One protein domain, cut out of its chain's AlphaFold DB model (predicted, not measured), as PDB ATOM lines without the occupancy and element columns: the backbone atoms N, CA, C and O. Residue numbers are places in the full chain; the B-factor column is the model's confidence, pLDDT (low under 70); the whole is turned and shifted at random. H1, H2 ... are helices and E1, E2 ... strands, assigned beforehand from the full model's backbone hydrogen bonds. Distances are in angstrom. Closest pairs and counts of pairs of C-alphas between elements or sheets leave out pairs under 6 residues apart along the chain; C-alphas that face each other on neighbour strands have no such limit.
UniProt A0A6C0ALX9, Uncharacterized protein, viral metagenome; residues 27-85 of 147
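This is residues 27 to 85 of the 147 residues of an uncharacterized protein of viral metagenome (UniProt A0A6C0ALX9). A small, strongly twisted sheet of three antiparallel strands has a single helix, H1, packed over one face, and its other face bears no named helix. E3 runs through the middle of the sheet between E1 and E2, and the loop of residues 70 to 76 joins E2 and E3 as a hairpin at one end of the long axis. The printed part has 59 residues, with one named helix and three named strands in the order E1, H1, E2, E3; the sheet's order is E1, E3, E2, all antiparallel, and the class is mixed, helices and strands. The whole is compact, with a radius of gyration of the C-alphas of 10.6 A, and the C-alphas span 31 by 21 by 16 A.

E1 takes residues 27 to 33 and is 18.8 A long from first to last C-alpha, beginning with C-alpha 27 at (207.014, 222.711, 214.511). H1 follows with residues 41 to 55, 19.9 A long, and C-alpha 41 is at (226.095, 220.571, 224.689). E2, residues 62 to 69, is 18.6 A long and bends by 72 degrees at residue 65. E3, residues 77 to 84, is 23.3 A long and ends with C-alpha 84 at (207.496, 228.776, 213.497).

E1 is an edge strand, and its neighbour E3 is antiparallel to it at 151 degrees between their directions. Across this pair N 29 and O 81 are 2.8 A apart and N 33 and O 77 are 2.7 A apart, both within hydrogen-bond range. H1 is on the sheet, in two layers, a helix layer on one face of a sheet. The closest C-alphas of H1 and E1 are those of Ile 51 and Cys 33, 6.7 A apart. Those of H1 and E2 are Asn 49 and Phe 63, at 5.2 A, and those of H1 and E3 are Cys 52 and Cys 81, at 5.4 A. In H1, 10 of 11 O i to N i+4 pairs are within hydrogen-bond range. E1, H1 and E2 form a split strand-helix-strand unit, two strands running the same way with a helix between them along the chain and E3 between them in the sheet; its crossover is right-handed. E2, the other edge strand, forms a hairpin with the inner strand E3, antiparallel at 159 degrees, with N 62 and O 82 at 2.7 A and N 78 and O 68 at 2.8 A.

The two C-alphas farthest apart are those of Ser 74 and Gly 85, 31.9 A, while the first and last printed C-alphas, of Leu 27 and Gly 85, are 5.7 A apart. The printed part has no cut, and the links E1 to H1, H1 to E2 and E2 to E3 are short. The mean pLDDT of the printed part is 88.6, and no printed residue is under 70.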
ATOM      1  N   LEU A  27     206.841 224.002 215.167       78.56
ATOM      2  CA  LEU A  27     207.014 222.711 214.511       78.56
ATOM      3  C   LEU A  27     208.403 222.187 214.846       78.56
ATOM      4  O   LEU A  27     209.382 222.874 214.558       78.56
ATOM      5  N   THR A  28     208.485 220.991 215.424       86.12
ATOM      6  CA  THR A  28     209.741 220.306 215.749       86.12
ATOM      7  C   THR A  28     209.972 219.122 214.820       86.12
ATOM      8  O   THR A  28     209.047 218.362 214.540       86.12
ATOM      9  N   ILE A  29     211.209 218.953 214.366       88.19
ATOM     10  CA  ILE A  29     211.672 217.803 213.589       88.19
ATOM     11  C   ILE A  29     213.001 217.303 214.152       88.19
ATOM     12  O   ILE A  29     213.817 218.098 214.617       88.19
ATOM     13  N   ASP A  30     213.245 216.005 214.035       91.75
ATOM     14  CA  ASP A  30     214.526 215.398 214.382       91.75
ATOM     15  C   ASP A  30     215.389 215.256 213.129       91.75
ATOM     16  O   ASP A  30     215.037 214.551 212.180       91.75
ATOM     17  N   VAL A  31     216.536 215.938 213.112       91.44
ATOM     18  CA  VAL A  31     217.451 215.940 211.966       91.44
ATOM     19  C   VAL A  31     218.731 215.183 212.323       91.44
ATOM     20  O   VAL A  31     219.422 215.556 213.277       91.44
ATOM     21  N   PRO A  32     219.098 214.134 211.566       91.75
ATOM     22  CA  PRO A  32     220.320 213.389 211.826       91.75
ATOM     23  C   PRO A  32     221.564 214.180 211.391       91.75
ATOM     24  O   PRO A  32     221.723 214.539 210.223       91.75
ATOM     25  N   CYS A  33     222.498 214.378 212.320       89.06
ATOM     26  CA  CYS A  33     223.874 214.783 212.055       89.06
ATOM     27  C   CYS A  33     224.684 213.522 211.706       89.06
ATOM     28  O   CYS A  33     225.106 212.784 212.595       89.06
ATOM     29  N   LYS A  34     224.861 213.244 210.408       87.81
ATOM     30  CA  LYS A  34     225.599 212.060 209.927       87.81
ATOM     31  C   LYS A  34     227.108 212.228 210.106       87.81
ATOM     32  O   LYS A  34     227.628 213.289 209.765       87.81
ATOM     33  N   ASN A  35     227.805 211.181 210.559       85.50
ATOM     34  CA  ASN A  35     229.256 211.197 210.820       85.50
ATOM     35  C   ASN A  35     229.691 212.414 211.656       85.50
ATOM     36  O   ASN A  35     230.694 213.076 211.382       85.50
ATOM     37  N   CYS A  36     228.886 212.736 212.658       82.12
ATOM     38  CA  CYS A  36     228.971 213.937 213.456       82.12
ATOM     39  C   CYS A  36     228.772 213.542 214.915       82.12
ATOM     40  O   CYS A  36     227.655 213.480 215.436       82.12
ATOM     41  N   ASN A  37     229.897 213.274 215.574       84.88
ATOM     42  CA  ASN A  37     229.905 213.013 217.004       84.88
ATOM     43  C   ASN A  37     229.657 214.325 217.737       84.88
ATOM     44  O   ASN A  37     230.403 215.296 217.560       84.88
ATOM     45  N   ILE A  38     228.618 214.346 218.560       89.25
ATOM     46  CA  ILE A  38     228.340 215.436 219.480       89.25
ATOM     47  C   ILE A  38     228.725 214.947 220.873       89.25
ATOM     48  O   ILE A  38     228.098 214.060 221.441       89.25
ATOM     49  N   TRP A  39     229.808 215.501 221.410       87.56
ATOM     50  CA  TRP A  39     230.363 215.037 222.685       87.56
ATOM     51  C   TRP A  39     229.745 215.737 223.890       87.56
ATOM     52  O   TRP A  39     229.732 215.198 224.991       87.56
ATOM     53  N   ASN A  40     229.263 216.962 223.692       91.38
ATOM     54  CA  ASN A  40     228.762 217.821 224.751       91.38
ATOM     55  C   ASN A  40     227.763 218.848 224.184       91.38
ATOM     56  O   ASN A  40     227.572 218.975 222.973       91.38
ATOM     57  N   HIS A  41     227.123 219.604 225.073       91.88
ATOM     58  CA  HIS A  41     226.095 220.571 224.689       91.88
ATOM     59  C   HIS A  41     226.643 221.780 223.898       91.88
ATOM     60  O   HIS A  41     225.930 222.343 223.067       91.88
ATOM     61  N   LEU A  42     227.909 222.166 224.097       93.25
ATOM     62  CA  LEU A  42     228.554 223.242 223.333       93.25
ATOM     63  C   LEU A  42     228.806 222.815 221.878       93.25
ATOM     64  O   LEU A  42     228.473 223.549 220.946       93.25
ATOM     65  N   ASP A  43     229.315 221.599 221.685       93.12
ATOM     66  CA  ASP A  43     229.437 220.938 220.387       93.12
ATOM     67  C   ASP A  43     228.082 220.877 219.678       93.12
ATOM     68  O   ASP A  43     227.985 221.212 218.494       93.12
ATOM     69  N   ALA A  44     227.035 220.488 220.414       92.88
ATOM     70  CA  ALA A  44     225.677 220.398 219.898       92.88
ATOM     71  C   ALA A  44     225.192 221.756 219.403       92.88
ATOM     72  O   ALA A  44     224.714 221.866 218.279       92.88
ATOM     73  N   LYS A  45     225.384 222.812 220.197       93.75
ATOM     74  CA  LYS A  45     224.982 224.168 219.821       93.75
ATOM     75  C   LYS A  45     225.603 224.593 218.493       93.75
ATOM     76  O   LYS A  45     224.906 225.155 217.657       93.75
ATOM     77  N   THR A  46     226.879 224.311 218.256       92.69
ATOM     78  CA  THR A  46     227.547 224.699 217.002       92.69
ATOM     79  C   THR A  46     227.113 223.816 215.826       92.69
ATOM     80  O   THR A  46     226.698 224.316 214.775       92.69
ATOM     81  N   LYS A  47     227.164 222.491 216.005       93.94
ATOM     82  CA  LYS A  47     226.878 221.504 214.952       93.94
ATOM     83  C   LYS A  47     225.388 221.478 214.600       93.94
ATOM     84  O   LYS A  47     225.035 221.672 213.439       93.94
ATOM     85  N   CYS A  48     224.511 221.325 215.592       93.81
ATOM     86  CA  CYS A  48     223.067 221.261 215.382       93.81
ATOM     87  C   CYS A  48     222.492 222.561 214.823       93.81
ATOM     88  O   CYS A  48     221.601 222.484 213.986       93.81
ATOM     89  N   ASN A  49     223.014 223.744 215.177       93.44
ATOM     90  CA  ASN A  49     222.558 224.983 214.531       93.44
ATOM     91  C   ASN A  49     222.769 224.939 213.015       93.44
ATOM     92  O   ASN A  49     221.851 225.236 212.254       93.44
ATOM     93  N   THR A  50     223.948 224.499 212.579       92.06
ATOM     94  CA  THR A  50     224.265 224.381 211.151       92.06
ATOM     95  C   THR A  50     223.375 223.340 210.467       92.06
ATOM     96  O   THR A  50     222.892 223.565 209.358       92.06
ATOM     97  N   ILE A  51     223.133 222.201 211.122       93.19
ATOM     98  CA  ILE A  51     222.276 221.132 210.592       93.19
ATOM     99  C   ILE A  51     220.817 221.584 210.476       93.19
ATOM    100  O   ILE A  51     220.216 221.417 209.416       93.19
ATOM    101  N   CYS A  52     220.264 222.212 211.515       93.19
ATOM    102  CA  CYS A  52     218.892 222.717 211.510       93.19
ATOM    103  C   CYS A  52     218.679 223.785 210.426       93.19
ATOM    104  O   CYS A  52     217.661 223.773 209.734       93.19
ATOM    105  N   GLN A  53     219.660 224.663 210.207       91.62
ATOM    106  CA  GLN A  53     219.591 225.660 209.136       91.62
ATOM    107  C   GLN A  53     219.605 225.015 207.744       91.62
ATOM    108  O   GLN A  53     218.881 225.450 206.853       91.62
ATOM    109  N   LYS A  54     220.390 223.947 207.558       91.81
ATOM    110  CA  LYS A  54     220.490 223.225 206.280       91.81
ATOM    111  C   LYS A  54     219.311 222.293 206.001       91.81
ATOM    112  O   LYS A  54     219.097 221.949 204.843       91.81
ATOM    113  N   ALA A  55     218.539 221.909 207.019       87.62
ATOM    114  CA  ALA A  55     217.352 221.070 206.850       87.62
ATOM    115  C   ALA A  55     216.302 221.710 205.922       87.62
ATOM    116  O   ALA A  55     215.579 221.000 205.229       87.62
ATOM    117  N   ASN A  56     216.238 223.046 205.870       84.56
ATOM    118  CA  ASN A  56     215.473 223.778 204.864       84.56
ATOM    119  C   ASN A  56     216.113 225.149 204.610       84.56
ATOM    120  O   ASN A  56     215.952 226.069 205.403       84.56
ATOM    121  N   ILE A  57     216.812 225.289 203.484       82.69
ATOM    122  CA  ILE A  57     217.573 226.503 203.140       82.69
ATOM    123  C   ILE A  57     216.664 227.734 202.995       82.69
ATOM    124  O   ILE A  57     217.061 228.838 203.353       82.69
ATOM    125  N   ASN A  58     215.435 227.548 202.507       80.19
ATOM    126  CA  ASN A  58     214.508 228.652 202.251       80.19
ATOM    127  C   ASN A  58     213.845 229.163 203.538       80.19
ATOM    128  O   ASN A  58     213.535 230.346 203.651       80.19
ATOM    129  N   LYS A  59     213.604 228.266 204.503       79.31
ATOM    130  CA  LYS A  59     213.003 228.569 205.810       79.31
ATOM    131  C   LYS A  59     213.748 227.778 206.893       79.31
ATOM    132  O   LYS A  59     213.287 226.696 207.268       79.31
ATOM    133  N   PRO A  60     214.907 228.279 207.359       82.19
ATOM    134  CA  PRO A  60     215.811 227.521 208.216       82.19
ATOM    135  C   PRO A  60     215.190 227.220 209.577       82.19
ATOM    136  O   PRO A  60     214.609 228.095 210.224       82.19
ATOM    137  N   TYR A  61     215.367 225.982 210.038       89.69
ATOM    138  CA  TYR A  61     215.030 225.613 211.405       89.69
ATOM    139  C   TYR A  61     216.108 226.125 212.367       89.69
ATOM    140  O   TYR A  61     217.277 226.298 212.014       89.69
ATOM    141  N   LYS A  62     215.713 226.324 213.619       92.31
ATOM    142  CA  LYS A  62     216.569 226.682 214.745       92.31
ATOM    143  C   LYS A  62     216.730 225.483 215.663       92.31
ATOM    144  O   LYS A  62     215.760 224.785 215.947       92.31
ATOM    145  N   PHE A  63     217.940 225.261 216.151       93.62
ATOM    146  CA  PHE A  63     218.185 224.234 217.153       93.62
ATOM    147  C   PHE A  63     217.393 224.532 218.433       93.62
ATOM    148  O   PHE A  63     217.431 225.659 218.925       93.62
ATOM    149  N   THR A  64     216.683 223.539 218.970       93.00
ATOM    150  CA  THR A  64     215.878 223.718 220.194       93.00
ATOM    151  C   THR A  64     216.714 223.657 221.470       93.00
ATOM    152  O   THR A  64     216.244 224.055 222.531       93.00
ATOM    153  N   GLY A  65     217.941 223.139 221.380       92.75
ATOM    154  CA  GLY A  65     218.763 222.784 222.537       92.75
ATOM    155  C   GLY A  65     218.750 221.287 222.846       92.75
ATOM    156  O   GLY A  65     219.643 220.814 223.552       92.75
ATOM    157  N   LYS A  66     217.802 220.515 222.300       95.44
ATOM    158  CA  LYS A  66     217.739 219.069 222.537       95.44
ATOM    159  C   LYS A  66     218.453 218.287 221.451       95.44
ATOM    160  O   LYS A  66     218.260 218.507 220.259       95.44
ATOM    161  N   TRP A  67     219.270 217.341 221.879       94.62
ATOM    162  CA  TRP A  67     219.988 216.436 221.000       94.62
ATOM    163  C   TRP A  67     220.250 215.125 221.733       94.62
ATOM    164  O   TRP A  67     220.284 215.093 222.964       94.62
ATOM    165  N   VAL A  68     220.450 214.055 220.973       93.38
ATOM    166  CA  VAL A  68     220.817 212.741 221.505       93.38
ATOM    167  C   VAL A  68     221.844 212.075 220.599       93.38
ATOM    168  O   VAL A  68     221.863 212.306 219.390       93.38
ATOM    169  N   ASN A  69     222.693 211.222 221.165       90.06
ATOM    170  CA  ASN A  69     223.518 210.325 220.358       90.06
ATOM    171  C   ASN A  69     222.630 209.256 219.716       90.06
ATOM    172  O   ASN A  69     221.714 208.732 220.354       90.06
ATOM    173  N   ASN A  70     222.895 208.915 218.458       85.69
ATOM    174  CA  ASN A  70     222.147 207.869 217.783       85.69
ATOM    175  C   ASN A  70     222.608 206.494 218.289       85.69
ATOM    176  O   ASN A  70     223.688 206.021 217.940       85.69
ATOM    177  N   ALA A  71     221.764 205.828 219.079       81.00
ATOM    178  CA  ALA A  71     222.071 204.513 219.644       81.00
ATOM    179  C   ALA A  71     222.350 203.437 218.574       81.00
ATOM    180  O   ALA A  71     223.139 202.527 218.805       81.00
ATOM    181  N   ASN A  72     221.752 203.567 217.384       81.12
ATOM    182  CA  ASN A  72     221.889 202.596 216.295       81.12
ATOM    183  C   ASN A  72     223.093 202.876 215.383       81.12
ATOM    184  O   ASN A  72     223.495 202.018 214.599       81.12
ATOM    185  N   LYS A  73     223.657 204.087 215.443       81.38
ATOM    186  CA  LYS A  73     224.801 204.517 214.633       81.38
ATOM    187  C   LYS A  73     225.715 205.362 215.503       81.38
ATOM    188  O   LYS A  73     225.537 206.567 215.595       81.38
ATOM    189  N   SER A  74     226.727 204.729 216.089       75.50
ATOM    190  CA  SER A  74     227.619 205.331 217.094       75.50
ATOM    191  C   SER A  74     228.362 206.602 216.656       75.50
ATOM    192  O   SER A  74     228.931 207.285 217.504       75.50
ATOM    193  N   LYS A  75     228.375 206.918 215.353       81.50
ATOM    194  CA  LYS A  75     228.960 208.147 214.796       81.50
ATOM    195  C   LYS A  75     227.946 209.236 214.433       81.50
ATOM    196  O   LYS A  75     228.334 210.304 213.961       81.50
ATOM    197  N   ASP A  76     226.658 208.966 214.605       88.31
ATOM    198  CA  ASP A  76     225.585 209.895 214.283       88.31
ATOM    199  C   ASP A  76     225.002 210.476 215.571       88.31
ATOM    200  O   ASP A  76     224.916 209.816 216.608       88.31
ATOM    201  N   SER A  77     224.531 211.710 215.479       91.50
ATOM    202  CA  SER A  77     223.733 212.349 216.527       91.50
ATOM    203  C   SER A  77     222.419 212.836 215.927       91.50
ATOM    204  O   SER A  77     222.332 213.060 214.721       91.50
ATOM    205  N   ILE A  78     221.386 212.998 216.741       94.00
ATOM    206  CA  ILE A  78     220.081 213.519 216.332       94.00
ATOM    207  C   ILE A  78     219.897 214.877 217.000       94.00
ATOM    208  O   ILE A  78     220.049 214.994 218.215       94.00
ATOM    209  N   CYS A  79     219.602 215.896 216.199       94.69
ATOM    210  CA  CYS A  79     219.345 217.257 216.652       94.69
ATOM    211  C   CYS A  79     217.848 217.559 216.521       94.69
ATOM    212  O   CYS A  79     217.313 217.461 215.417       94.69
ATOM    213  N   GLU A  80     217.196 217.981 217.603       94.75
ATOM    214  CA  GLU A  80     215.825 218.493 217.545       94.75
ATOM    215  C   GLU A  80     215.879 219.939 217.018       94.75
ATOM    216  O   GLU A  80     216.539 220.832 217.566       94.75
ATOM    217  N   CYS A  81     215.210 220.166 215.898       94.12
ATOM    218  CA  CYS A  81     215.172 221.431 215.186       94.12
ATOM    219  C   CYS A  81     213.741 221.956 215.176       94.12
ATOM    220  O   CYS A  81     212.802 221.190 214.989       94.12
ATOM    221  N   SER A  82     213.555 223.265 215.327       90.00
ATOM    222  CA  SER A  82     212.232 223.884 215.327       90.00
ATOM    223  C   SER A  82     212.121 225.096 214.425       90.00
ATOM    224  O   SER A  82     213.089 225.817 214.199       90.00
ATOM    225  N   LYS A  83     210.921 225.353 213.925       87.00
ATOM    226  CA  LYS A  83     210.583 226.613 213.267       87.00
ATOM    227  C   LYS A  83     209.177 227.037 213.663       87.00
ATOM    228  O   LYS A  83     208.384 226.226 214.140       87.00
ATOM    229  N   LEU A  84     208.873 228.307 213.435       79.44
ATOM    230  CA  LEU A  84     207.496 228.776 213.497       79.44
ATOM    231  C   LEU A  84     206.759 228.203 212.288       79.44
ATOM    232  O   LEU A  84     207.204 228.389 211.155       79.44
ATOM    233  N   GLY A  85     205.687 227.458 212.545       70.69
ATOM    234  CA  GLY A  85     204.838 226.959 211.482       70.69
ATOM    235  C   GLY A  85     204.023 228.087 210.858       70.69
ATOM    236  O   GLY A  85     203.509 228.956 211.564       70.69
TER     237      GLY A  85